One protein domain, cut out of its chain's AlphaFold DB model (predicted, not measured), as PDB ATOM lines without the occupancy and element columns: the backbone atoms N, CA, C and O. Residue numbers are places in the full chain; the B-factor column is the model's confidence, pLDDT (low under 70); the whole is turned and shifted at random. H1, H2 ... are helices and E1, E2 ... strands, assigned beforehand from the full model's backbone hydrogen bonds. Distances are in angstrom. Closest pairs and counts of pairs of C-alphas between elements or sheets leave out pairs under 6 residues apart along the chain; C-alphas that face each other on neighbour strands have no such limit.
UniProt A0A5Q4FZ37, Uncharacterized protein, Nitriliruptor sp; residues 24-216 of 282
ATOM      1  N   SER A  24      -0.410 -15.099 115.503       94.69
ATOM      2  CA  SER A  24      -1.489 -14.273 116.038       94.69
ATOM      3  C   SER A  24      -2.275 -14.960 117.151       94.69
ATOM      4  O   SER A  24      -2.783 -14.290 118.039       94.69
ATOM      5  N   ALA A  25      -2.334 -16.295 117.156       95.06
ATOM      6  CA  ALA A  25      -2.987 -17.047 118.222       95.06
ATOM      7  C   ALA A  25      -2.351 -18.424 118.452       95.06
ATOM      8  O   ALA A  25      -1.767 -19.024 117.546       95.06
ATOM      9  N   ILE A  26      -2.480 -18.953 119.671       95.31
ATOM     10  CA  ILE A  26      -1.920 -20.249 120.066       95.31
ATOM     11  C   ILE A  26      -2.833 -20.967 121.064       95.31
ATOM     12  O   ILE A  26      -3.353 -20.355 121.992       95.31
ATOM     13  N   ALA A  27      -2.996 -22.282 120.912       94.75
ATOM     14  CA  ALA A  27      -3.738 -23.109 121.862       94.75
ATOM     15  C   ALA A  27      -3.092 -24.495 122.048       94.75
ATOM     16  O   ALA A  27      -2.445 -25.001 121.123       94.75
ATOM     17  N   PRO A  28      -3.249 -25.131 123.227       94.62
ATOM     18  CA  PRO A  28      -2.849 -26.521 123.422       94.62
ATOM     19  C   PRO A  28      -3.553 -27.451 122.426       94.62
ATOM     20  O   PRO A  28      -4.758 -27.331 122.221       94.62
ATOM     21  N   PHE A  29      -2.811 -28.389 121.835       95.50
ATOM     22  CA  PHE A  29      -3.360 -29.394 120.922       95.50
ATOM     23  C   PHE A  29      -2.568 -30.704 121.009       95.50
ATOM     24  O   PHE A  29      -1.362 -30.741 120.727       95.50
ATOM     25  N   GLY A  30      -3.232 -31.786 121.420       92.31
ATOM     26  CA  GLY A  30      -2.571 -33.036 121.786       92.31
ATOM     27  C   GLY A  30      -1.511 -32.819 122.864       92.31
ATOM     28  O   GLY A  30      -1.767 -32.221 123.906       92.31
ATOM     29  N   SER A  31      -0.287 -33.283 122.606       91.75
ATOM     30  CA  SER A  31       0.862 -33.055 123.506       91.75
ATOM     31  C   SER A  31       1.711 -31.833 123.133       91.75
ATOM     32  O   SER A  31       2.823 -31.675 123.639       91.75
ATOM     33  N   GLY A  32       1.209 -30.986 122.233       95.19
ATOM     34  CA  GLY A  32       1.907 -29.820 121.711       95.19
ATOM     35  C   GLY A  32       1.022 -28.579 121.664       95.19
ATOM     36  O   GLY A  32       0.098 -28.411 122.462       95.19
ATOM     37  N   TRP A  33       1.325 -27.709 120.708       96.38
ATOM     38  CA  TRP A  33       0.645 -26.437 120.498       96.38
ATOM     39  C   TRP A  33       0.271 -26.272 119.035       96.38
ATOM     40  O   TRP A  33       1.088 -26.533 118.150       96.38
ATOM     41  N   LEU A  34      -0.946 -25.807 118.783       97.81
ATOM     42  CA  LEU A  34      -1.350 -25.331 117.471       97.81
ATOM     43  C   LEU A  34      -1.242 -23.809 117.450       97.81
ATOM     44  O   LEU A  34      -1.790 -23.133 118.319       97.81
ATOM     45  N   ILE A  35      -0.520 -23.286 116.468       97.75
ATOM     46  CA  ILE A  35      -0.208 -21.868 116.323       97.75
ATOM     47  C   ILE A  35      -0.827 -21.392 115.013       97.75
ATOM     48  O   ILE A  35      -0.465 -21.873 113.933       97.75
ATOM     49  N   ALA A  36      -1.775 -20.470 115.116       97.50
ATOM     50  CA  ALA A  36      -2.370 -19.805 113.973       97.50
ATOM     51  C   ALA A  36      -1.400 -18.780 113.386       97.50
ATOM     52  O   ALA A  36      -0.586 -18.196 114.100       97.50
ATOM     53  N   GLN A  37      -1.514 -18.571 112.080       97.38
ATOM     54  CA  GLN A  37      -0.818 -17.514 111.368       97.38
ATOM     55  C   GLN A  37      -1.868 -16.635 110.685       97.38
ATOM     56  O   GLN A  37      -2.657 -17.158 109.892       97.38
ATOM     57  N   ASP A  38      -1.889 -15.327 110.957       95.75
ATOM     58  CA  ASP A  38      -2.862 -14.418 110.320       95.75
ATOM     59  C   ASP A  38      -2.664 -14.334 108.792       95.75
ATOM     60  O   ASP A  38      -3.606 -14.104 108.021       95.75
ATOM     61  N   ASP A  39      -1.423 -14.575 108.359       97.25
ATOM     62  CA  ASP A  39      -0.929 -14.354 107.010       97.25
ATOM     63  C   ASP A  39      -0.837 -15.630 106.173       97.25
ATOM     64  O   ASP A  39      -0.262 -15.583 105.084       97.25
ATOM     65  N   ALA A  40      -1.417 -16.747 106.630       97.62
ATOM     66  CA  ALA A  40      -1.322 -18.024 105.930       97.62
ATOM     67  C   ALA A  40      -2.612 -18.858 105.933       97.62
ATOM     68  O   ALA A  40      -3.494 -18.724 106.776       97.62
ATOM     69  N   THR A  41      -2.706 -19.792 104.985       98.06
ATOM     70  CA  THR A  41      -3.769 -20.815 104.904       98.06
ATOM     71  C   THR A  41      -3.466 -22.073 105.735       98.06
ATOM     72  O   THR A  41      -4.175 -23.083 105.645       98.06
ATOM     73  N   HIS A  42      -2.404 -22.044 106.538       98.00
ATOM     74  CA  HIS A  42      -1.935 -23.155 107.355       98.00
ATOM     75  C   HIS A  42      -1.516 -22.690 108.754       98.00
ATOM     76  O   HIS A  42      -1.034 -21.575 108.930       98.00
ATOM     77  N   ALA A  43      -1.646 -23.580 109.733       98.25
ATOM     78  CA  ALA A  43      -1.093 -23.414 111.073       98.25
ATOM     79  C   ALA A  43       0.265 -24.115 111.198       98.25
ATOM     80  O   ALA A  43       0.603 -25.021 110.428       98.25
ATOM     81  N   ALA A  44       1.011 -23.728 112.227       98.12
ATOM     82  CA  ALA A  44       2.144 -24.490 112.719       98.12
ATOM     83  C   ALA A  44       1.692 -25.384 113.878       98.12
ATOM     84  O   ALA A  44       1.150 -24.906 114.873       98.12
ATOM     85  N   TRP A  45       1.914 -26.689 113.757       97.62
ATOM     86  CA  TRP A  45       1.730 -27.633 114.852       97.62
ATOM     87  C   TRP A  45       3.091 -27.965 115.450       97.62
ATOM     88  O   TRP A  45       3.927 -28.591 114.800       97.62
ATOM     89  N   TRP A  46       3.323 -27.500 116.673       96.62
ATOM     90  CA  TRP A  46       4.582 -27.675 117.379       96.62
ATOM     91  C   TRP A  46       4.457 -28.762 118.446       96.62
ATOM     92  O   TRP A  46       3.725 -28.603 119.424       96.62
ATOM     93  N   GLN A  47       5.182 -29.865 118.270       94.06
ATOM     94  CA  GLN A  47       5.177 -31.009 119.179       94.06
ATOM     95  C   GLN A  47       6.574 -31.626 119.255       94.06
ATOM     96  O   GLN A  47       7.190 -31.890 118.228       94.06
ATOM     97  N   ALA A  48       7.060 -31.899 120.473       91.62
ATOM     98  CA  ALA A  48       8.355 -32.553 120.705       91.62
ATOM     99  C   ALA A  48       9.517 -31.918 119.907       91.62
ATOM    100  O   ALA A  48      10.304 -32.620 119.279       91.62
ATOM    101  N   ASP A  49       9.582 -30.581 119.917       89.56
ATOM    102  CA  ASP A  49      10.567 -29.766 119.190       89.56
ATOM    103  C   ASP A  49      10.509 -29.859 117.651       89.56
ATOM    104  O   ASP A  49      11.366 -29.300 116.970       89.56
ATOM    105  N   VAL A  50       9.467 -30.482 117.093       94.12
ATOM    106  CA  VAL A  50       9.189 -30.539 115.651       94.12
ATOM    107  C   VAL A  50       8.031 -29.604 115.313       94.12
ATOM    108  O   VAL A  50       7.028 -29.569 116.027       94.12
ATOM    109  N   VAL A  51       8.162 -28.842 114.224       97.31
ATOM    110  CA  VAL A  51       7.117 -27.940 113.724       97.31
ATOM    111  C   VAL A  51       6.616 -28.448 112.379       97.31
ATOM    112  O   VAL A  51       7.305 -28.372 111.365       97.31
ATOM    113  N   THR A  52       5.385 -28.946 112.356       96.62
ATOM    114  CA  THR A  52       4.742 -29.442 111.138       96.62
ATOM    115  C   THR A  52       3.734 -28.428 110.615       96.62
ATOM    116  O   THR A  52       2.973 -27.827 111.374       96.62
ATOM    117  N   ARG A  53       3.698 -28.245 109.293       97.38
ATOM    118  CA  ARG A  53       2.686 -27.416 108.637       97.38
ATOM    119  C   ARG A  53       1.357 -28.165 108.579       97.38
ATOM    120  O   ARG A  53       1.267 -29.215 107.947       97.38
ATOM    121  N   LEU A  54       0.320 -27.598 109.191       97.69
ATOM    122  CA  LEU A  54      -1.039 -28.125 109.131       97.69
ATOM    123  C   LEU A  54      -1.899 -27.258 108.212       97.69
ATOM    124  O   LEU A  54      -2.210 -26.112 108.525       97.69
ATOM    125  N   ARG A  55      -2.304 -27.818 107.073       98.00
ATOM    126  CA  ARG A  55      -3.219 -27.181 106.120       98.00
ATOM    127  C   ARG A  55      -4.574 -26.903 106.782       98.00
ATOM    128  O   ARG A  55      -5.239 -27.852 107.181       98.00
ATOM    129  N   LEU A  56      -4.993 -25.636 106.840       98.31
ATOM    130  CA  LEU A  56      -6.296 -25.242 107.391       98.31
ATOM    131  C   LEU A  56      -7.318 -24.955 106.292       98.31
ATOM    132  O   LEU A  56      -8.426 -25.476 106.312       98.31
ATOM    133  N   PHE A  57      -6.914 -24.154 105.306       97.88
ATOM    134  CA  PHE A  57      -7.757 -23.727 104.195       97.88
ATOM    135  C   PHE A  57      -7.096 -24.063 102.855       97.88
ATOM    136  O   PHE A  57      -5.864 -24.086 102.771       97.88
ATOM    137  N   PRO A  58      -7.873 -24.280 101.780       97.06
ATOM    138  CA  PRO A  58      -7.322 -24.302 100.430       97.06
ATOM    139  C   PRO A  58      -6.564 -23.000 100.107       97.06
ATOM    140  O   PRO A  58      -6.902 -21.956 100.678       97.06
ATOM    141  N   PRO A  59      -5.588 -23.032  99.181       97.06
ATOM    142  CA  PRO A  59      -4.984 -21.816  98.644       97.06
ATOM    143  C   PRO A  59      -6.051 -20.864  98.089       97.06
ATOM    144  O   PRO A  59      -7.035 -21.309  97.490       97.06
ATOM    145  N   VAL A  60      -5.851 -19.557  98.255       96.69
ATOM    146  CA  VAL A  60      -6.748 -18.513  97.730       96.69
ATOM    147  C   VAL A  60      -6.036 -17.819  96.583       96.69
ATOM    148  O   VAL A  60      -4.947 -17.290  96.774       96.69
ATOM    149  N   ASP A  61      -6.616 -17.864  95.385       95.75
ATOM    150  CA  ASP A  61      -5.992 -17.363  94.152       95.75
ATOM    151  C   ASP A  61      -4.584 -17.950  93.903       95.75
ATOM    152  O   ASP A  61      -3.700 -17.298  93.361       95.75
ATOM    153  N   GLY A  62      -4.361 -19.200  94.329       96.62
ATOM    154  CA  GLY A  62      -3.059 -19.873  94.242       96.62
ATOM    155  C   GLY A  62      -2.062 -19.495  95.345       96.62
ATOM    156  O   GLY A  62      -0.948 -20.013  95.347       96.62
ATOM    157  N   HIS A  63      -2.452 -18.644  96.297       97.38
ATOM    158  CA  HIS A  63      -1.608 -18.200  97.402       97.38
ATOM    159  C   HIS A  63      -1.900 -18.946  98.704       97.38
ATOM    160  O   HIS A  63      -3.054 -19.169  99.078       97.38
ATOM    161  N   ASP A  64      -0.823 -19.258  99.421       97.00
ATOM    162  CA  ASP A  64      -0.857 -19.797 100.784       97.00
ATOM    163  C   ASP A  64      -0.305 -18.848 101.835       97.00
ATOM    164  O   ASP A  64      -0.585 -19.030 103.017       97.00
ATOM    165  N   LEU A  65       0.464 -17.856 101.395       97.12
ATOM    166  CA  LEU A  65       1.036 -16.796 102.205       97.12
ATOM    167  C   LEU A  65       0.567 -15.463 101.636       97.12
ATOM    168  O   LEU A  65       0.477 -15.302 100.415       97.12
ATOM    169  N   PHE A  66       0.284 -14.517 102.521       97.19
ATOM    170  CA  PHE A  66      -0.322 -13.250 102.154       97.19
ATOM    171  C   PHE A  66       0.460 -12.084 102.745       97.19
ATOM    172  O   PHE A  66       0.601 -11.957 103.959       97.19
ATOM    173  N   ALA A  67       0.910 -11.180 101.890       95.31
ATOM    174  CA  ALA A  67       1.716 -10.039 102.284       95.31
ATOM    175  C   ALA A  67       1.157  -8.752 101.669       95.31
ATOM    176  O   ALA A  67       0.371  -8.778 100.714       95.31
ATOM    177  N   GLU A  68       1.500  -7.612 102.262       94.19
ATOM    178  CA  GLU A  68       1.081  -6.315 101.727       94.19
ATOM    179  C   GLU A  68       1.862  -5.979 100.457       94.19
ATOM    180  O   GLU A  68       1.278  -5.513  99.482       94.19
ATOM    181  N   GLU A  69       3.146  -6.325 100.448       95.00
ATOM    182  CA  GLU A  69       4.092  -6.110  99.355       95.00
ATOM    183  C   GLU A  69       3.677  -6.867  98.085       95.00
ATOM    184  O   GLU A  69       3.860  -6.372  96.977       95.00
ATOM    185  N   ASP A  70       3.038  -8.027  98.259       94.00
ATOM    186  CA  ASP A  70       2.520  -8.858  97.168       94.00
ATOM    187  C   ASP A  70       1.095  -8.453  96.744       94.00
ATOM    188  O   ASP A  70       0.495  -9.061  95.857       94.00
ATOM    189  N   GLY A  71       0.494  -7.456  97.405       95.81
ATOM    190  CA  GLY A  71      -0.883  -7.029  97.157       95.81
ATOM    191  C   GLY A  71      -1.939  -8.063  97.562       95.81
ATOM    192  O   GLY A  71      -3.104  -7.934  97.181       95.81
ATOM    193  N   THR A  72      -1.580  -9.086  98.341       97.12
ATOM    194  CA  THR A  72      -2.453 -10.220  98.690       97.12
ATOM    195  C   THR A  72      -3.060 -10.119 100.094       97.12
ATOM    196  O   THR A  72      -3.902 -10.935 100.458       97.12
ATOM    197  N   LYS A  73      -2.743  -9.067 100.865       94.69
ATOM    198  CA  LYS A  73      -3.268  -8.804 102.225       94.69
ATOM    199  C   LYS A  73      -4.786  -8.970 102.377       94.69
ATOM    200  O   LYS A  73      -5.252  -9.491 103.387       94.69
ATOM    201  N   ARG A  74      -5.573  -8.550 101.381       95.38
ATOM    202  CA  ARG A  74      -7.046  -8.670 101.407       95.38
ATOM    203  C   ARG A  74      -7.541 -10.125 101.395       95.38
ATOM    204  O   ARG A  74      -8.672 -10.374 101.791       95.38
ATOM    205  N   LEU A  75      -6.712 -11.066 100.939       96.88
ATOM    206  CA  LEU A  75      -7.045 -12.487 100.796       96.88
ATOM    207  C   LEU A  75      -6.823 -13.288 102.092       96.88
ATOM    208  O   LEU A  75      -7.347 -14.397 102.211       96.88
ATOM    209  N   LYS A  76      -6.131 -12.704 103.082       96.00
ATOM    210  CA  LYS A  76      -5.833 -13.315 104.385       96.00
ATOM    211  C   LYS A  76      -7.070 -13.888 105.087       96.00
ATOM    212  O   LYS A  76      -8.053 -13.157 105.232       96.00
ATOM    213  N   PRO A  77      -7.001 -15.128 105.605       96.31
ATOM    214  CA  PRO A  77      -7.966 -15.632 106.575       96.31
ATOM    215  C   PRO A  77      -7.979 -14.811 107.868       96.31
ATOM    216  O   PRO A  77      -9.039 -14.698 108.475       96.31
ATOM    217  N   ASP A  78      -6.834 -14.207 108.237       96.94
ATOM    218  CA  ASP A  78      -6.712 -13.294 109.381       96.94
ATOM    219  C   ASP A  78      -7.162 -13.987 110.675       96.94
ATOM    220  O   ASP A  78      -8.070 -13.523 111.361       96.94
ATOM    221  N   LEU A  79      -6.616 -15.185 110.926       97.44
ATOM    222  CA  LEU A  79      -6.890 -15.953 112.138       97.44
ATOM    223  C   LEU A  79      -6.278 -15.219 113.326       97.44
ATOM    224  O   LEU A  79      -5.066 -15.095 113.365       97.44
ATOM    225  N   GLU A  80      -7.085 -14.774 114.279       96.38
ATOM    226  CA  GLU A  80      -6.646 -13.909 115.391       96.38
ATOM    227  C   GLU A  80      -7.021 -14.473 116.766       96.38
ATOM    228  O   GLU A  80      -6.645 -13.929 117.797       96.38
ATOM    229  N   ALA A  81      -7.769 -15.576 116.815       96.00
ATOM    230  CA  ALA A  81      -8.079 -16.243 118.070       96.00
ATOM    231  C   ALA A  81      -7.987 -17.761 117.923       96.00
ATOM    232  O   ALA A  81      -8.383 -18.339 116.908       96.00
ATOM    233  N   ALA A  82      -7.477 -18.405 118.970       95.25
ATOM    234  CA  ALA A  82      -7.362 -19.847 119.079       95.25
ATOM    235  C   ALA A  82      -7.870 -20.278 120.450       95.25
ATOM    236  O   ALA A  82      -7.502 -19.700 121.469       95.25
ATOM    237  N   TRP A  83      -8.696 -21.315 120.480       93.88
ATOM    238  CA  TRP A  83      -9.233 -21.835 121.727       93.88
ATOM    239  C   TRP A  83      -9.216 -23.362 121.733       93.88
ATOM    240  O   TRP A  83      -9.711 -23.999 120.805       93.88
ATOM    241  N   ALA A  84      -8.634 -23.944 122.783       93.00
ATOM    242  CA  ALA A  84      -8.634 -25.387 122.994       93.00
ATOM    243  C   ALA A  84     -10.013 -25.862 123.463       93.00
ATOM    244  O   ALA A  84     -10.494 -25.457 124.519       93.00
ATOM    245  N   ILE A  85     -10.615 -26.749 122.680       89.75
ATOM    246  CA  ILE A  85     -11.888 -27.394 122.966       89.75
ATOM    247  C   ILE A  85     -11.631 -28.653 123.783       89.75
ATOM    248  O   ILE A  85     -10.875 -29.523 123.358       89.75
ATOM    249  N   ASP A  86     -12.341 -28.766 124.900       85.75
ATOM    250  CA  ASP A  86     -12.527 -30.010 125.643       85.75
ATOM    251  C   ASP A  86     -14.019 -30.130 125.992       85.75
ATOM    252  O   ASP A  86     -14.473 -29.688 127.049       85.75
ATOM    253  N   ALA A  87     -14.819 -30.595 125.027       76.69
ATOM    254  CA  ALA A  87     -16.277 -30.622 125.118       76.69
ATOM    255  C   ALA A  87     -16.823 -32.005 124.731       76.69
ATOM    256  O   ALA A  87     -17.034 -32.319 123.557       76.69
ATOM    257  N   GLY A  88     -17.079 -32.839 125.742       76.12
ATOM    258  CA  GLY A  88     -17.649 -34.174 125.556       76.12
ATOM    259  C   GLY A  88     -16.705 -35.098 124.786       76.12
ATOM    260  O   GLY A  88     -15.635 -35.441 125.275       76.12
ATOM    261  N   SER A  89     -17.112 -35.526 123.588       73.56
ATOM    262  CA  SER A  89     -16.290 -36.359 122.698       73.56
ATOM    263  C   SER A  89     -15.367 -35.558 121.775       73.56
ATOM    264  O   SER A  89     -14.582 -36.158 121.041       73.56
ATOM    265  N   THR A  90     -15.474 -34.228 121.771       77.44
ATOM    266  CA  THR A  90     -14.695 -33.360 120.887       77.44
ATOM    267  C   THR A  90     -13.550 -32.736 121.671       77.44
ATOM    268  O   THR A  90     -13.773 -31.903 122.547       77.44
ATOM    269  N   SER A  91     -12.325 -33.127 121.322       89.44
ATOM    270  CA  SER A  91     -11.092 -32.481 121.770       89.44
ATOM    271  C   SER A  91     -10.360 -31.912 120.559       89.44
ATOM    272  O   SER A  91     -10.235 -32.581 119.524       89.44
ATOM    273  N   GLY A  92      -9.921 -30.662 120.651       95.00
ATOM    274  CA  GLY A  92      -9.323 -29.974 119.516       95.00
ATOM    275  C   GLY A  92      -9.016 -28.507 119.764       95.00
ATOM    276  O   GLY A  92      -8.942 -28.055 120.900       95.00
ATOM    277  N   VAL A  93      -8.848 -27.753 118.685       97.06
ATOM    278  CA  VAL A  93      -8.658 -26.303 118.696       97.06
ATOM    279  C   VAL A  93      -9.592 -25.667 117.677       97.06
ATOM    280  O   VAL A  93      -9.600 -26.060 116.512       97.06
ATOM    281  N   LEU A  94     -10.351 -24.661 118.107       97.31
ATOM    282  CA  LEU A  94     -11.089 -23.769 117.220       97.31
ATOM    283  C   LEU A  94     -10.232 -22.542 116.910       97.31
ATOM    284  O   LEU A  94      -9.800 -21.842 117.826       97.31
ATOM    285  N   LEU A  95     -10.014 -22.278 115.626       98.00
ATOM    286  CA  LEU A  95      -9.331 -21.094 115.114       98.00
ATOM    287  C   LEU A  95     -10.347 -20.163 114.458       98.00
ATOM    288  O   LEU A  95     -11.101 -20.592 113.581       98.00
ATOM    289  N   LEU A  96     -10.348 -18.896 114.866       97.81
ATOM    290  CA  LEU A  96     -11.308 -17.893 114.421       97.81
ATOM    291  C   LEU A  96     -10.607 -16.756 113.681       97.81
ATOM    292  O   LEU A  96      -9.576 -16.256 114.133       97.81
ATOM    293  N   GLY A  97     -11.199 -16.330 112.566       97.38
ATOM    294  CA  GLY A  97     -10.794 -15.110 111.877       97.38
ATOM    295  C   GLY A  97     -11.281 -13.845 112.593       97.38
ATOM    296  O   GLY A  97     -12.270 -13.881 113.332       97.38
ATOM    297  N   SER A  98     -10.638 -12.705 112.331       96.62
ATOM    298  CA  SER A  98     -11.008 -11.400 112.909       96.62
ATOM    299  C   SER A  98     -12.417 -10.932 112.535       96.62
ATOM    300  O   SER A  98     -13.028 -10.105 113.219       96.62
ATOM    301  N   GLY A  99     -12.948 -11.458 111.429       96.94
ATOM    302  CA  GLY A  99     -14.274 -11.162 110.925       96.94
ATOM    303  C   GLY A  99     -14.392  -9.876 110.115       96.94
ATOM    304  O   GLY A  99     -15.491  -9.594 109.667       96.94
ATOM    305  N   SER A 100     -13.360  -9.065 109.886       95.12
ATOM    306  CA  SER A 100     -13.568  -7.764 109.214       95.12
ATOM    307  C   SER A 100     -13.947  -7.851 107.722       95.12
ATOM    308  O   SER A 100     -14.467  -6.886 107.159       95.12
ATOM    309  N   LEU A 101     -13.721  -9.003 107.076       96.12
ATOM    310  CA  LEU A 101     -14.002  -9.283 105.661       96.12
ATOM    311  C   LEU A 101     -14.675 -10.662 105.494       96.12
ATOM    312  O   LEU A 101     -14.525 -11.507 106.377       96.12
ATOM    313  N   PRO A 102     -15.357 -10.938 104.361       95.12
ATOM    314  CA  PRO A 102     -16.037 -12.222 104.136       95.12
ATOM    315  C   PRO A 102     -15.128 -13.456 104.239       95.12
ATOM    316  O   PRO A 102     -15.532 -14.505 104.712       95.12
ATOM    317  N   ASN A 103     -13.865 -13.357 103.836       95.62
ATOM    318  CA  ASN A 103     -12.903 -14.455 103.966       95.62
ATOM    319  C   ASN A 103     -12.416 -14.692 105.407       95.62
ATOM    320  O   ASN A 103     -11.822 -15.746 105.653       95.62
ATOM    321  N   ARG A 104     -12.684 -13.749 106.323       97.75
ATOM    322  CA  ARG A 104     -12.270 -13.731 107.738       97.75
ATOM    323  C   ARG A 104     -13.383 -14.159 108.701       97.75
ATOM    324  O   ARG A 104     -13.202 -14.086 109.912       97.75
ATOM    325  N   THR A 105     -14.544 -14.559 108.182       98.06
ATOM    326  CA  THR A 105     -15.648 -15.176 108.947       98.06
ATOM    327  C   THR A 105     -15.630 -16.705 108.857       98.06
ATOM    328  O   THR A 105     -16.456 -17.378 109.473       98.06
ATOM    329  N   ARG A 106     -14.680 -17.267 108.099       97.56
ATOM    330  CA  ARG A 106     -14.412 -18.705 108.070       97.56
ATOM    331  C   ARG A 106     -13.590 -19.103 109.287       97.56
ATOM    332  O   ARG A 106     -12.649 -18.405 109.658       97.56
ATOM    333  N   VAL A 107     -13.912 -20.255 109.855       98.06
ATOM    334  CA  VAL A 107     -13.209 -20.829 111.007       98.06
ATOM    335  C   VAL A 107     -12.654 -22.204 110.670       98.06
ATOM    336  O   VAL A 107     -13.119 -22.853 109.730       98.06
ATOM    337  N   ALA A 108     -11.673 -22.656 111.446       98.25
ATOM    338  CA  ALA A 108     -11.135 -24.008 111.350       98.25
ATOM    339  C   ALA A 108     -11.208 -24.707 112.710       98.25
ATOM    340  O   ALA A 108     -10.637 -24.234 113.690       98.25
ATOM    341  N   LEU A 109     -11.890 -25.848 112.758       97.56
ATOM    342  CA  LEU A 109     -11.867 -26.782 113.875       97.56
ATOM    343  C   LEU A 109     -10.842 -27.875 113.583       97.56
ATOM    344  O   LEU A 109     -11.019 -28.681 112.669       97.56
ATOM    345  N   VAL A 110      -9.777 -27.905 114.374       98.00
ATOM    346  CA  VAL A 110      -8.734 -28.924 114.302       98.00
ATOM    347  C   VAL A 110      -8.937 -29.928 115.426       98.00
ATOM    348  O   VAL A 110      -8.852 -29.564 116.591       98.00
ATOM    349  N   THR A 111      -9.190 -31.189 115.098       96.25
ATOM    350  CA  THR A 111      -9.370 -32.274 116.076       96.25
ATOM    351  C   THR A 111      -8.296 -33.337 115.917       96.25
ATOM    352  O   THR A 111      -7.673 -33.478 114.859       96.25
ATOM    353  N   GLU A 112      -8.053 -34.102 116.979       92.06
ATOM    354  CA  GLU A 112      -7.184 -35.270 116.886       92.06
ATOM    355  C   GLU A 112      -7.813 -36.337 115.978       92.06
ATOM    356  O   GLU A 112      -9.010 -36.620 116.032       92.06
ATOM    357  N   GLY A 113      -6.994 -36.943 115.122       88.62
ATOM    358  CA  GLY A 113      -7.388 -38.091 114.316       88.62
ATOM    359  C   GLY A 113      -6.476 -39.290 114.577       88.62
ATOM    360  O   GLY A 113      -5.399 -39.132 115.145       88.62
ATOM    361  N   PRO A 114      -6.863 -40.500 114.131       83.44
ATOM    362  CA  PRO A 114      -6.117 -41.726 114.432       83.44
ATOM    363  C   PRO A 114      -4.678 -41.736 113.900       83.44
ATOM    364  O   PRO A 114      -3.819 -42.416 114.452       83.44
ATOM    365  N   THR A 115      -4.431 -41.024 112.798       86.00
ATOM    366  CA  THR A 115      -3.130 -40.975 112.113       86.00
ATOM    367  C   THR A 115      -2.599 -39.557 111.941       86.00
ATOM    368  O   THR A 115      -1.390 -39.358 111.921       86.00
ATOM    369  N   GLN A 116      -3.492 -38.580 111.793       91.31
ATOM    370  CA  GLN A 116      -3.169 -37.173 111.594       91.31
ATOM    371  C   GLN A 116      -4.324 -36.304 112.103       91.31
ATOM    372  O   GLN A 116      -5.460 -36.796 112.151       91.31
ATOM    373  N   PRO A 117      -4.071 -35.027 112.434       95.62
ATOM    374  CA  PRO A 117      -5.130 -34.081 112.758       95.62
ATOM    375  C   PRO A 117      -6.185 -34.005 111.649       95.62
ATOM    376  O   PRO A 117      -5.869 -34.072 110.457       95.62
ATOM    377  N   ARG A 118      -7.448 -33.858 112.043       96.31
ATOM    378  CA  ARG A 118      -8.564 -33.593 111.133       96.31
ATOM    379  C   ARG A 118      -8.897 -32.114 111.188       96.31
ATOM    380  O   ARG A 118      -8.918 -31.537 112.269       96.31
ATOM    381  N   VAL A 119      -9.175 -31.523 110.033       97.75
ATOM    382  CA  VAL A 119      -9.566 -30.118 109.925       97.75
ATOM    383  C   VAL A 119     -10.958 -30.041 109.320       97.75
ATOM    384  O   VAL A 119     -11.182 -30.547 108.220       97.75
ATOM    385  N   THR A 120     -11.867 -29.387 110.036       97.56
ATOM    386  CA  THR A 120     -13.205 -29.024 109.567       97.56
ATOM    387  C   THR A 120     -13.257 -27.512 109.404       97.56
ATOM    388  O   THR A 120     -12.873 -26.779 110.311       97.56
ATOM    389  N   VAL A 121     -13.717 -27.040 108.248       98.06
ATOM    390  CA  VAL A 121     -13.870 -25.609 107.961       98.06
ATOM    391  C   VAL A 121     -15.348 -25.284 107.854       98.06
ATOM    392  O   VAL A 121     -16.078 -25.991 107.162       98.06
ATOM    393  N   ALA A 122     -15.760 -24.191 108.486       98.12
ATOM    394  CA  ALA A 122     -17.120 -23.677 108.408       98.12
ATOM    395  C   ALA A 122     -17.113 -22.179 108.087       98.12
ATOM    396  O   ALA A 122     -16.208 -21.448 108.495       98.12
ATOM    397  N   ASP A 123     -18.128 -21.731 107.352       97.88
ATOM    398  CA  ASP A 123     -18.442 -20.314 107.176       97.88
ATOM    399  C   ASP A 123     -19.436 -19.902 108.266       97.88
ATOM    400  O   ASP A 123     -20.535 -20.445 108.341       97.88
ATOM    401  N   LEU A 124     -19.038 -18.961 109.124       98.25
ATOM    402  CA  LEU A 124     -19.868 -18.461 110.220       98.25
ATOM    403  C   LEU A 124     -20.354 -17.028 109.968       98.25
ATOM    404  O   LEU A 124     -20.605 -16.284 110.914       98.25
ATOM    405  N   THR A 125     -20.477 -16.602 108.707       98.31
ATOM    406  CA  THR A 125     -20.837 -15.220 108.349       98.31
ATOM    407  C   THR A 125     -22.077 -14.700 109.088       98.31
ATOM    408  O   THR A 125     -22.016 -13.591 109.622       98.31
ATOM    409  N   SER A 126     -23.159 -15.482 109.198       98.25
ATOM    410  CA  SER A 126     -24.372 -15.068 109.928       98.25
ATOM    411  C   SER A 126     -24.110 -14.835 111.420       98.25
ATOM    412  O   SER A 126     -24.421 -13.757 111.923       98.25
ATOM    413  N   LEU A 127     -23.428 -15.761 112.102       98.56
ATOM    414  CA  LEU A 127     -23.011 -15.581 113.498       98.56
ATOM    415  C   LEU A 127     -22.150 -14.324 113.678       98.56
ATOM    416  O   LEU A 127     -22.358 -13.524 114.589       98.56
ATOM    417  N   TYR A 128     -21.164 -14.124 112.804       98.50
ATOM    418  CA  TYR A 128     -20.298 -12.951 112.865       98.50
ATOM    419  C   TYR A 128     -21.102 -11.653 112.694       98.50
ATOM    420  O   TYR A 128     -20.810 -10.645 113.350       98.50
ATOM    421  N   ASP A 129     -22.107 -11.649 111.819       98.06
ATOM    422  CA  ASP A 129     -23.014 -10.519 111.626       98.06
ATOM    423  C   ASP A 129     -23.864 -10.237 112.869       98.06
ATOM    424  O   ASP A 129     -24.048  -9.068 113.223       98.06
ATOM    425  N   ASP A 130     -24.303 -11.281 113.570       98.31
ATOM    426  CA  ASP A 130     -25.027 -11.158 114.834       98.31
ATOM    427  C   ASP A 130     -24.144 -10.602 115.949       98.31
ATOM    428  O   ASP A 130     -24.547  -9.670 116.651       98.31
ATOM    429  N   VAL A 131     -22.895 -11.067 116.031       98.38
ATOM    430  CA  VAL A 131     -21.869 -10.507 116.917       98.38
ATOM    431  C   VAL A 131     -21.652  -9.018 116.638       98.38
ATOM    432  O   VAL A 131     -21.680  -8.206 117.564       98.38
ATOM    433  N   ALA A 132     -21.488  -8.622 115.372       97.44
ATOM    434  CA  ALA A 132     -21.303  -7.213 115.011       97.44
ATOM    435  C   ALA A 132     -22.513  -6.353 115.408       97.44
ATOM    436  O   ALA A 132     -22.344  -5.265 115.969       97.44
ATOM    437  N   ARG A 133     -23.733  -6.856 115.170       97.81
ATOM    438  CA  ARG A 133     -24.978  -6.175 115.544       97.81
ATOM    439  C   ARG A 133     -25.082  -5.987 117.053       97.81
ATOM    440  O   ARG A 133     -25.359  -4.878 117.498       97.81
ATOM    441  N   ALA A 134     -24.821  -7.036 117.830       98.06
ATOM    442  CA  ALA A 134     -24.891  -6.994 119.287       98.06
ATOM    443  C   ALA A 134     -23.827  -6.062 119.894       98.06
ATOM    444  O   ALA A 134     -24.116  -5.281 120.803       98.06
ATOM    445  N   LEU A 135     -22.606  -6.076 119.352       97.06
ATOM    446  CA  LEU A 135     -21.542  -5.148 119.745       97.06
ATOM    447  C   LEU A 135     -21.855  -3.690 119.363       97.06
ATOM    448  O   LEU A 135     -21.351  -2.762 120.007       97.06
ATOM    449  N   GLY A 136     -22.702  -3.479 118.350       96.00
ATOM    450  CA  GLY A 136     -22.990  -2.164 117.781       96.00
ATOM    451  C   GLY A 136     -21.836  -1.633 116.929       96.00
ATOM    452  O   GLY A 136     -21.617  -0.424 116.878       96.00
ATOM    453  N   VAL A 137     -21.072  -2.523 116.285       95.00
ATOM    454  CA  VAL A 137     -19.928  -2.161 115.432       95.00
ATOM    455  C   VAL A 137     -20.224  -2.483 113.964       95.00
ATOM    456  O   VAL A 137     -20.809  -3.525 113.666       95.00
ATOM    457  N   PRO A 138     -19.822  -1.628 113.005       94.19
ATOM    458  CA  PRO A 138     -19.922  -1.971 111.590       94.19
ATOM    459  C   PRO A 138     -19.131  -3.243 111.269       94.19
ATOM    460  O   PRO A 138     -18.027  -3.418 111.781       94.19
ATOM    461  N   ARG A 139     -19.633  -4.077 110.346       93.81
ATOM    462  CA  ARG A 139     -18.970  -5.331 109.925       93.81
ATOM    463  C   ARG A 139     -17.492  -5.132 109.574       93.81
ATOM    464  O   ARG A 139     -16.642  -5.848 110.078       93.81
ATOM    465  N   ALA A 140     -17.185  -4.093 108.796       92.12
ATOM    466  CA  ALA A 140     -15.820  -3.766 108.370       92.12
ATOM    467  C   ALA A 140     -14.892  -3.273 109.501       92.12
ATOM    468  O   ALA A 140     -13.700  -3.091 109.276       92.12
ATOM    469  N   ARG A 141     -15.431  -2.997 110.697       92.81
ATOM    470  CA  ARG A 141     -14.679  -2.571 111.892       92.81
ATOM    471  C   ARG A 141     -14.646  -3.635 112.987       92.81
ATOM    472  O   ARG A 141     -13.987  -3.433 114.003       92.81
ATOM    473  N   ARG A 142     -15.357  -4.749 112.794       94.69
ATOM    474  CA  ARG A 142     -15.220  -5.937 113.633       94.69
ATOM    475  C   ARG A 142     -13.778  -6.425 113.536       94.69
ATOM    476  O   ARG A 142     -13.231  -6.488 112.443       94.69
ATOM    477  N   ASN A 143     -13.176  -6.702 114.677       95.94
ATOM    478  CA  ASN A 143     -11.796  -7.124 114.804       95.94
ATOM    479  C   ASN A 143     -11.679  -7.956 116.080       95.94
ATOM    480  O   ASN A 143     -11.389  -7.433 117.158       95.94
ATOM    481  N   LEU A 144     -12.055  -9.225 115.966       96.81
ATOM    482  CA  LEU A 144     -11.961 -10.163 117.073       96.81
ATOM    483  C   LEU A 144     -10.496 -10.585 117.228       96.81
ATOM    484  O   LEU A 144      -9.953 -11.157 116.295       96.81
ATOM    485  N   GLU A 145      -9.881 -10.305 118.377       94.19
ATOM    486  CA  GLU A 145      -8.456 -10.598 118.649       94.19
ATOM    487  C   GLU A 145      -8.265 -11.501 119.878       94.19
ATOM    488  O   GLU A 145      -7.181 -11.606 120.424       94.19
ATOM    489  N   GLY A 146      -9.319 -12.138 120.388       92.81
ATOM    490  CA  GLY A 146      -9.165 -13.044 121.522       92.81
ATOM    491  C   GLY A 146     -10.421 -13.838 121.814       92.81
ATOM    492  O   GLY A 146     -11.540 -13.387 121.547       92.81
ATOM    493  N   ALA A 147     -10.241 -15.024 122.385       94.50
ATOM    494  CA  ALA A 147     -11.343 -15.883 122.776       94.50
ATOM    495  C   ALA A 147     -10.967 -16.732 123.989       94.50
ATOM    496  O   ALA A 147      -9.892 -17.319 124.041       94.50
ATOM    497  N   CYS A 148     -11.873 -16.852 124.952       93.06
ATOM    498  CA  CYS A 148     -11.710 -17.799 126.047       93.06
ATOM    499  C   CYS A 148     -13.049 -18.399 126.452       93.06
ATOM    500  O   CYS A 148     -14.096 -17.779 126.271       93.06
ATOM    501  N   VAL A 149     -13.028 -19.604 127.017       91.69
ATOM    502  CA  VAL A 149     -14.245 -20.198 127.572       91.69
ATOM    503  C   VAL A 149     -14.462 -19.766 129.007       91.69
ATOM    504  O   VAL A 149     -13.547 -19.773 129.833       91.69
ATOM    505  N   VAL A 150     -15.707 -19.392 129.277       90.38
ATOM    506  CA  VAL A 150     -16.233 -19.090 130.599       90.38
ATOM    507  C   VAL A 150     -17.522 -19.884 130.731       90.38
ATOM    508  O   VAL A 150     -18.489 -19.610 130.023       90.38
ATOM    509  N   ASP A 151     -17.501 -20.882 131.611       89.69
ATOM    510  CA  ASP A 151     -18.595 -21.834 131.805       89.69
ATOM    511  C   ASP A 151     -18.979 -22.544 130.488       89.69
ATOM    512  O   ASP A 151     -18.148 -23.228 129.894       89.69
ATOM    513  N   ASP A 152     -20.214 -22.385 130.018       91.56
ATOM    514  CA  ASP A 152     -20.759 -22.988 128.795       91.56
ATOM    515  C   ASP A 152     -20.694 -22.054 127.571       91.56
ATOM    516  O   ASP A 152     -21.398 -22.254 126.574       91.56
ATOM    517  N   ARG A 153     -19.859 -21.011 127.635       94.62
ATOM    518  CA  ARG A 153     -19.803 -19.948 126.624       94.62
ATOM    519  C   ARG A 153     -18.391 -19.688 126.155       94.62
ATOM    520  O   ARG A 153     -17.448 -19.655 126.945       94.62
ATOM    521  N   LEU A 154     -18.266 -19.404 124.865       95.69
ATOM    522  CA  LEU A 154     -17.073 -18.794 124.307       95.69
ATOM    523  C   LEU A 154     -17.219 -17.276 124.409       95.69
ATOM    524  O   LEU A 154     -18.062 -16.682 123.740       95.69
ATOM    525  N   ARG A 155     -16.397 -16.639 125.239       97.62
ATOM    526  CA  ARG A 155     -16.288 -15.184 125.281       97.62
ATOM    527  C   ARG A 155     -15.300 -14.723 124.224       97.62
ATOM    528  O   ARG A 155     -14.104 -14.986 124.338       97.62
ATOM    529  N   LEU A 156     -15.804 -14.006 123.231       97.69
ATOM    530  CA  LEU A 156     -15.023 -13.361 122.182       97.69
ATOM    531  C   LEU A 156     -14.677 -11.935 122.599       97.69
ATOM    532  O   LEU A 156     -15.489 -11.260 123.234       97.69
ATOM    533  N   PHE A 157     -13.495 -11.467 122.213       97.75
ATOM    534  CA  PHE A 157     -13.013 -10.121 122.495       97.75
ATOM    535  C   PHE A 157     -12.815  -9.340 121.202       97.75
ATOM    536  O   PHE A 157     -12.028  -9.716 120.337       97.75
ATOM    537  N   GLN A 158     -13.538  -8.233 121.096       97.19
ATOM    538  CA  GLN A 158     -13.387  -7.219 120.068       97.19
ATOM    539  C   GLN A 158     -12.323  -6.224 120.518       97.19
ATOM    540  O   GLN A 158     -12.481  -5.573 121.556       97.19
ATOM    541  N   ARG A 159     -11.297  -6.035 119.691       96.38
ATOM    542  CA  ARG A 159     -10.344  -4.949 119.877       96.38
ATOM    543  C   ARG A 159     -10.956  -3.608 119.487       96.38
ATOM    544  O   ARG A 159     -11.568  -3.468 118.425       96.38
ATOM    545  N   GLY A 160     -10.765  -2.606 120.333       91.94
ATOM    546  CA  GLY A 160     -11.181  -1.238 120.070       91.94
ATOM    547  C   GLY A 160     -10.333  -0.534 119.005       91.94
ATOM    548  O   GLY A 160      -9.142  -0.788 118.842       91.94
ATOM    549  N   ASP A 161     -10.945   0.436 118.329       89.62
ATOM    550  CA  ASP A 161     -10.268   1.479 117.554       89.62
ATOM    551  C   ASP A 161     -10.743   2.837 118.080       89.62
ATOM    552  O   ASP A 161     -11.724   3.421 117.599       89.62
ATOM    553  N   ARG A 162     -10.046   3.349 119.104       81.75
ATOM    554  CA  ARG A 162     -10.403   4.617 119.760       81.75
ATOM    555  C   ARG A 162     -10.394   5.802 118.806       81.75
ATOM    556  O   ARG A 162     -11.220   6.698 118.959       81.75
ATOM    557  N   ARG A 163      -9.521   5.801 117.788       83.31
ATOM    558  CA  ARG A 163      -9.474   6.874 116.776       83.31
ATOM    559  C   ARG A 163     -10.775   6.949 115.979       83.31
ATOM    560  O   ARG A 163     -11.096   7.989 115.415       83.31
ATOM    561  N   ARG A 164     -11.527   5.848 115.943       84.19
ATOM    562  CA  ARG A 164     -12.820   5.716 115.267       84.19
ATOM    563  C   ARG A 164     -14.002   5.563 116.228       84.19
ATOM    564  O   ARG A 164     -15.095   5.234 115.763       84.19
ATOM    565  N   GLY A 165     -13.791   5.793 117.526       86.31
ATOM    566  CA  GLY A 165     -14.824   5.710 118.562       86.31
ATOM    567  C   GLY A 165     -15.288   4.290 118.898       86.31
ATOM    568  O   GLY A 165     -16.365   4.130 119.464       86.31
ATOM    569  N   VAL A 166     -14.518   3.256 118.543       90.12
ATOM    570  CA  VAL A 166     -14.840   1.858 118.869       90.12
ATOM    571  C   VAL A 166     -14.096   1.469 120.143       90.12
ATOM    572  O   VAL A 166     -12.867   1.509 120.173       90.12
ATOM    573  N   LEU A 167     -14.831   1.110 121.195       92.69
ATOM    574  CA  LEU A 167     -14.255   0.603 122.443       92.69
ATOM    575  C   LEU A 167     -13.888  -0.873 122.314       92.69
ATOM    576  O   LEU A 167     -14.493  -1.602 121.525       92.69
ATOM    577  N   ASP A 168     -12.945  -1.314 123.142       96.44
ATOM    578  CA  ASP A 168     -12.770  -2.735 123.397       96.44
ATOM    579  C   ASP A 168     -14.052  -3.302 124.005       96.44
ATOM    580  O   ASP A 168     -14.737  -2.655 124.809       96.44
ATOM    581  N   ALA A 169     -14.392  -4.523 123.623       97.69
ATOM    582  CA  ALA A 169     -15.585  -5.177 124.119       97.69
ATOM    583  C   ALA A 169     -15.405  -6.689 124.169       97.69
ATOM    584  O   ALA A 169     -14.539  -7.252 123.509       97.69
ATOM    585  N   SER A 170     -16.251  -7.354 124.941       98.25
ATOM    586  CA  SER A 170     -16.419  -8.795 124.861       98.25
ATOM    587  C   SER A 170     -17.876  -9.145 124.675       98.25
ATOM    588  O   SER A 170     -18.757  -8.383 125.075       98.25
ATOM    589  N   ILE A 171     -18.117 -10.319 124.120       98.50
ATOM    590  CA  ILE A 171     -19.445 -10.864 123.893       98.50
ATOM    591  C   ILE A 171     -19.398 -12.372 124.077       98.50
ATOM    592  O   ILE A 171     -18.398 -13.005 123.738       98.50
ATOM    593  N   ASP A 172     -20.461 -12.937 124.626       98.44
ATOM    594  CA  ASP A 172     -20.562 -14.367 124.853       98.44
ATOM    595  C   ASP A 172     -21.325 -15.029 123.701       98.44
ATOM    596  O   ASP A 172     -22.342 -14.517 123.225       98.44
ATOM    597  N   VAL A 173     -20.822 -16.184 123.275       98.31
ATOM    598  CA  VAL A 173     -21.407 -17.051 122.252       98.31
ATOM    599  C   VAL A 173     -21.666 -18.426 122.863       98.31
ATOM    600  O   VAL A 173     -20.798 -18.981 123.543       98.31
ATOM    601  N   GLY A 174     -22.857 -18.984 122.636       97.31
ATOM    602  CA  GLY A 174     -23.238 -20.303 123.147       97.31
ATOM    603  C   GLY A 174     -22.336 -21.403 122.587       97.31
ATOM    604  O   GLY A 174     -22.356 -21.673 121.385       97.31
ATOM    605  N   LEU A 175     -21.549 -22.054 123.449       95.06
ATOM    606  CA  LEU A 175     -20.456 -22.913 122.997       95.06
ATOM    607  C   LEU A 175     -20.945 -24.175 122.274       95.06
ATOM    608  O   LEU A 175     -20.434 -24.522 121.211       95.06
ATOM    609  N   ALA A 176     -21.940 -24.861 122.836       94.62
ATOM    610  CA  ALA A 176     -22.461 -26.096 122.251       94.62
ATOM    611  C   ALA A 176     -23.066 -25.858 120.856       94.62
ATOM    612  O   ALA A 176     -22.773 -26.602 119.922       94.62
ATOM    613  N   ALA A 177     -23.849 -24.785 120.701       96.94
ATOM    614  CA  ALA A 177     -24.442 -24.407 119.420       96.94
ATOM    615  C   ALA A 177     -23.371 -24.011 118.393       96.94
ATOM    616  O   ALA A 177     -23.445 -24.430 117.241       96.94
ATOM    617  N   LEU A 178     -22.334 -23.277 118.818       97.06
ATOM    618  CA  LEU A 178     -21.192 -22.948 117.964       97.06
ATOM    619  C   LEU A 178     -20.490 -24.210 117.443       97.06
ATOM    620  O   LEU A 178     -20.231 -24.319 116.247       97.06
ATOM    621  N   LEU A 179     -20.196 -25.178 118.315       95.75
ATOM    622  CA  LEU A 179     -19.537 -26.423 117.909       95.75
ATOM    623  C   LEU A 179     -20.412 -27.272 116.976       95.75
ATOM    624  O   LEU A 179     -19.881 -27.858 116.030       95.75
ATOM    625  N   ALA A 180     -21.730 -27.305 117.198       95.69
ATOM    626  CA  ALA A 180     -22.671 -27.958 116.291       95.69
ATOM    627  C   ALA A 180     -22.664 -27.287 114.910       95.69
ATOM    628  O   ALA A 180     -22.502 -27.968 113.899       95.69
ATOM    629  N   ALA A 181     -22.730 -25.952 114.862       97.69
ATOM    630  CA  ALA A 181     -22.681 -25.190 113.616       97.69
ATOM    631  C   ALA A 181     -21.377 -25.422 112.836       97.69
ATOM    632  O   ALA A 181     -21.402 -25.660 111.630       97.69
ATOM    633  N   VAL A 182     -20.228 -25.435 113.521       96.81
ATOM    634  CA  VAL A 182     -18.926 -25.715 112.888       96.81
ATOM    635  C   VAL A 182     -18.818 -27.156 112.383       96.81
ATOM    636  O   VAL A 182     -18.164 -27.405 111.372       96.81
ATOM    637  N   SER A 183     -19.466 -28.105 113.061       94.50
ATOM    638  CA  SER A 183     -19.477 -29.518 112.659       94.50
ATOM    639  C   SER A 183     -20.481 -29.822 111.539       94.50
ATOM    640  O   SER A 183     -20.440 -30.914 110.980       94.50
ATOM    641  N   GLY A 184     -21.335 -28.859 111.172       95.75
ATOM    642  CA  GLY A 184     -22.400 -29.031 110.179       95.75
ATOM    643  C   GLY A 184     -23.713 -29.586 110.744       95.75
ATOM    644  O   GLY A 184     -24.631 -29.859 109.976       95.75
ATOM    645  N   ASP A 185     -23.816 -29.720 112.068       96.25
ATOM    646  CA  ASP A 185     -24.982 -30.257 112.783       96.25
ATOM    647  C   ASP A 185     -25.924 -29.153 113.306       96.25
ATOM    648  O   ASP A 185     -26.886 -29.430 114.024       96.25
ATOM    649  N   GLY A 186     -25.650 -27.888 112.980       97.00
ATOM    650  CA  GLY A 186     -26.442 -26.734 113.400       97.00
ATOM    651  C   GLY A 186     -26.339 -25.561 112.429       97.00
ATOM    652  O   GLY A 186     -25.467 -25.530 111.561       97.00
ATOM    653  N   ASP A 187     -27.232 -24.586 112.588       97.94
ATOM    654  CA  ASP A 187     -27.217 -23.342 111.818       97.94
ATOM    655  C   ASP A 187     -26.409 -22.271 112.574       97.94
ATOM    656  O   ASP A 187     -26.738 -21.970 113.726       97.94
ATOM    657  N   PRO A 188     -25.370 -21.666 111.966       98.06
ATOM    658  CA  PRO A 188     -24.650 -20.554 112.579       98.06
ATOM    659  C   PRO A 188     -25.543 -19.371 113.000       98.06
ATOM    660  O   PRO A 188     -25.181 -18.668 113.938       98.06
ATOM    661  N   ALA A 189     -26.693 -19.149 112.351       97.69
ATOM    662  CA  ALA A 189     -27.641 -18.087 112.712       97.69
ATOM    663  C   ALA A 189     -28.429 -18.371 114.008       97.69
ATOM    664  O   ALA A 189     -28.969 -17.451 114.615       97.69
ATOM    665  N   GLU A 190     -28.480 -19.628 114.450       98.12
ATOM    666  CA  GLU A 190     -29.197 -20.046 115.666       98.12
ATOM    667  C   GLU A 190     -28.278 -20.099 116.898       98.12
ATOM    668  O   GLU A 190     -28.702 -20.444 118.003       98.12
ATOM    669  N   VAL A 191     -26.993 -19.770 116.735       98.62
ATOM    670  CA  VAL A 191     -26.033 -19.753 117.838       98.62
ATOM    671  C   VAL A 191     -26.348 -18.566 118.763       98.62
ATOM    672  O   VAL A 191     -26.302 -17.420 118.314       98.62
ATOM    673  N   PRO A 192     -26.617 -18.784 120.066       98.56
ATOM    674  CA  PRO A 192     -26.929 -17.690 120.981       98.56
ATOM    675  C   PRO A 192     -25.767 -16.704 121.120       98.56
ATOM    676  O   PRO A 192     -24.628 -17.113 121.351       98.56
ATOM    677  N   VAL A 193     -26.071 -15.407 121.047       98.56
ATOM    678  CA  VAL A 193     -25.114 -14.297 121.174       98.56
ATOM    679  C   VAL A 193     -25.637 -13.298 122.207       98.56
ATOM    680  O   VAL A 193     -26.785 -12.863 122.120       98.56
ATOM    681  N   GLY A 194     -24.813 -12.899 123.178       97.31
ATOM    682  CA  GLY A 194     -25.266 -11.988 124.234       97.31
ATOM    683  C   GLY A 194     -24.183 -11.506 125.196       97.31
ATOM    684  O   GLY A 194     -22.991 -11.653 124.952       97.31
ATOM    685  N   ASP A 195     -24.617 -10.888 126.297       97.62
ATOM    686  CA  ASP A 195     -23.758 -10.461 127.414       97.62
ATOM    687  C   ASP A 195     -22.587  -9.549 127.022       97.62
ATOM    688  O   ASP A 195     -21.454  -9.689 127.491       97.62
ATOM    689  N   VAL A 196     -22.882  -8.563 126.171       98.44
ATOM    690  CA  VAL A 196     -21.905  -7.564 125.732       98.44
ATOM    691  C   VAL A 196     -21.363  -6.773 126.919       98.44
ATOM    692  O   VAL A 196     -22.111  -6.160 127.680       98.44
ATOM    693  N   ARG A 197     -20.035  -6.707 127.021       98.00
ATOM    694  CA  ARG A 197     -19.312  -5.868 127.984       98.00
ATOM    695  C   ARG A 197     -18.378  -4.950 127.232       98.00
ATOM    696  O   ARG A 197     -17.746  -5.376 126.276       98.00
ATOM    697  N   ARG A 198     -18.298  -3.694 127.657       97.19
ATOM    698  CA  ARG A 198     -17.427  -2.684 127.053       97.19
ATOM    699  C   ARG A 198     -16.351  -2.297 128.048       97.19
ATOM    700  O   ARG A 198     -16.631  -2.179 129.239       97.19
ATOM    701  N   TYR A 199     -15.144  -2.099 127.544       95.12
ATOM    702  CA  TYR A 199     -13.973  -1.801 128.346       95.12
ATOM    703  C   TYR A 199     -13.374  -0.478 127.887       95.12
ATOM    704  O   TYR A 199     -13.004  -0.310 126.726       95.12
ATOM    705  N   ASP A 200     -13.247   0.461 128.821       91.38
ATOM    706  CA  ASP A 200     -12.318   1.571 128.670       91.38
ATOM    707  C   ASP A 200     -11.045   1.225 129.439       91.38
ATOM    708  O   ASP A 200     -10.971   1.358 130.658       91.38
ATOM    709  N   LEU A 201     -10.045   0.739 128.711       90.56
ATOM    710  CA  LEU A 201      -8.749   0.371 129.280       90.56
ATOM    711  C   LEU A 201      -7.856   1.581 129.614       90.56
ATOM    712  O   LEU A 201      -6.767   1.400 130.146       90.56
ATOM    713  N   GLY A 202      -8.301   2.807 129.320       85.88
ATOM    714  CA  GLY A 202      -7.472   4.009 129.356       85.88
ATOM    715  C   GLY A 202      -6.271   3.975 128.393       85.88
ATOM    716  O   GLY A 202      -6.063   3.020 127.639       85.88
ATOM    717  N   PRO A 203      -5.470   5.047 128.368       84.81
ATOM    718  CA  PRO A 203      -4.168   5.044 127.721       84.81
ATOM    719  C   PRO A 203      -3.020   4.713 128.696       84.81
ATOM    720  O   PRO A 203      -3.135   4.882 129.910       84.81
ATOM    721  N   LEU A 204      -1.876   4.296 128.151       81.94
ATOM    722  CA  LEU A 204      -0.579   4.260 128.828       81.94
ATOM    723  C   LEU A 204       0.183   5.574 128.601       81.94
ATOM    724  O   LEU A 204       0.293   6.026 127.464       81.94
ATOM    725  N   GLY A 205       0.773   6.118 129.671       66.75
ATOM    726  CA  GLY A 205       1.630   7.311 129.647       66.75
ATOM    727  C   GLY A 205       0.918   8.598 130.087       66.75
ATOM    728  O   GLY A 205       0.045   9.080 129.381       66.75
ATOM    729  N   GLY A 206       1.341   9.141 131.243       55.06
ATOM    730  CA  GLY A 206       1.116  10.522 131.711       55.06
ATOM    731  C   GLY A 206      -0.290  10.904 132.202       55.06
ATOM    732  O   GLY A 206      -1.281  10.681 131.525       55.06
ATOM    733  N   ARG A 207      -0.379  11.559 133.372       52.50
ATOM    734  CA  ARG A 207      -1.610  12.223 133.865       52.50
ATOM    735  C   ARG A 207      -1.977  13.489 133.073       52.50
ATOM    736  O   ARG A 207      -3.062  14.025 133.279       52.50
ATOM    737  N   ASP A 208      -1.099  13.928 132.174       57.50
ATOM    738  CA  ASP A 208      -1.252  15.151 131.397       57.50
ATOM    739  C   ASP A 208      -1.620  14.799 129.954       57.50
ATOM    740  O   ASP A 208      -0.911  14.062 129.273       57.50
ATOM    741  N   ALA A 209      -2.759  15.320 129.500       52.38
ATOM    742  CA  ALA A 209      -3.472  14.949 128.276       52.38
ATOM    743  C   ALA A 209      -2.774  15.313 126.942       52.38
ATOM    744  O   ALA A 209      -3.441  15.412 125.915       52.38
ATOM    745  N   ASN A 210      -1.453  15.520 126.925       53.94
ATOM    746  CA  ASN A 210      -0.729  15.989 125.746       53.94
ATOM    747  C   ASN A 210       0.150  14.892 125.109       53.94
ATOM    748  O   ASN A 210       1.129  14.422 125.678       53.94
ATOM    749  N   ALA A 211      -0.238  14.556 123.874       57.31
ATOM    750  CA  ALA A 211       0.490  13.940 122.756       57.31
ATOM    751  C   ALA A 211       1.043  12.500 122.846       57.31
ATOM    752  O   ALA A 211       1.004  11.827 121.817       57.31
ATOM    753  N   ASP A 212       1.458  11.977 124.003       67.69
ATOM    754  CA  ASP A 212       2.201  10.693 124.047       67.69
ATOM    755  C   ASP A 212       1.417   9.498 124.624       67.69
ATOM    756  O   ASP A 212       1.974   8.431 124.888       67.69
ATOM    757  N   SER A 213       0.105   9.644 124.815       74.50
ATOM    758  CA  SER A 213      -0.724   8.594 125.409       74.50
ATOM    759  C   SER A 213      -1.001   7.465 124.399       74.50
ATOM    760  O   SER A 213      -1.632   7.696 123.362       74.50
ATOM    761  N   VAL A 214      -0.576   6.233 124.694       81.81
ATOM    762  CA  VAL A 214      -0.831   5.059 123.839       81.81
ATOM    763  C   VAL A 214      -2.124   4.381 124.289       81.81
ATOM    764  O   VAL A 214      -2.178   3.904 125.422       81.81
ATOM    765  N   PRO A 215      -3.179   4.309 123.458       84.50
ATOM    766  CA  PRO A 215      -4.418   3.656 123.860       84.50
ATOM    767  C   PRO A 215      -4.179   2.163 124.100       84.50
ATOM    768  O   PRO A 215      -3.600   1.481 123.255       84.50
ATOM    769  N   LEU A 216      -4.640   1.661 125.246       89.75
ATOM    770  CA  LEU A 216      -4.677   0.226 125.499       89.75
ATOM    771  C   LEU A 216      -5.819  -0.412 124.712       89.75
ATOM    772  O   LEU A 216      -6.873   0.205 124.540       89.75
TER     773      LEU A 216
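This is residues 24 to 216 of the 282 residues of an uncharacterized protein of Nitriliruptor sp (UniProt A0A5Q4FZ37). Look first for three antiparallel sheets of four strands each: E1 E2 E3 E4 and E5 E6 E7 E8 lie face to face as a sandwich, and E9 E10 E11 E12 adjoins the second sheet where edge strand E9 comes close to edge strand E5. Helix H1 packs on one face of the third sheet, H2 packs on the second sheet and reaches the third at Arg 153, and residues 200 to 216 run far out at one end of the longest axis. The printed part has 193 residues with two named helices and twelve named strands, in the chain order E1 to E8, H1, E9 to E11, H2, E12; the class is mixed, helices and strands. The whole is compact, with a radius of gyration of the C-alphas of 17.4 A and spans of 59 by 39 by 33 A, only just elongated.

Begin with E1, residues 25 to 29, E2, 32 to 36, E3, 42 to 47, and E4, 50 to 55: they form a meander, each strand the antiparallel neighbour of the one before. Check N 27 and O 34, 3.0 A, between E1 and E2; N 35 and O 44, 2.8 A, between E2 and E3; and N 45 and O 52, 2.8 A, between E3 and E4. The next meander is E5, residues 79 to 87, E6, 90 to 97, E7, 106 to 111, and E8, 118 to 123. Here look at N 83 and O 94, 2.9 A, N 95 and O 108, 2.8 A, and N 109 and O 120, 2.8 A. These two sheets are a sandwich, two sheets face to face: the facing parts are 8.9 A centre to centre and the best planes 22 degrees apart. The closest C-alphas of E1 and E5 are those of Ala 25 and Ala 81, 5.2 A. Go on to H1, residues 125 to 135, then to the meander E9, 144 to 150, E10, 153 to 158, and E11, 168 to 174; H2, 175 to 183, comes before E12, 193 to 199. Pairs to find are N 148 and O 155, 3.0 A, N 156 and O 171, 2.8 A, and N 170 and O 197, 2.8 A, the last between E11 and E12. The closest C-alphas of E5 and E9 are those of Ala 81 and Gly 146, 4.8 A. H1 on one face of this third sheet makes two layers, a helix over a sheet; its height over the sheet is 8.5 A, and it runs slantwise to the strands, at 49 degrees to E11 on the local plane. Its closest C-alphas to E12 are Leu 135 and Val 196, 6.5 A. H2 is on the second sheet, where the C-alphas of Ala 122 and Val 182, 5.2 A, are its closest to E8. H2 is also on the third sheet, on the same face as H1, yet H1 and H2 are apart. In H1 and H2 every O i to N i+4 pair is within hydrogen-bond range.

Find C-alpha 25 at (-2.987, -17.047, 118.222), where E1 begins. E5 measures 21.7 A from first to last C-alpha, E6 20.7 A and E11 20.5 A. H1 starts at C-alpha 125, (-20.837, -15.220, 108.349), and measures 15.2 A; H2 measures 12.3 A. E12, 18.2 A, ends at C-alpha 199, (-13.973, -1.801, 128.346).

The two C-alphas farthest apart are those of Pro 114 and Asp 208, 59.6 A. The printed part has no cut, and its long link is E4 to E5, 23 residues. Residues 203 to 204 pair antiparallel with 214 to 215. The mean pLDDT of the printed part is 93.1; residues 205 to 212 are under 70.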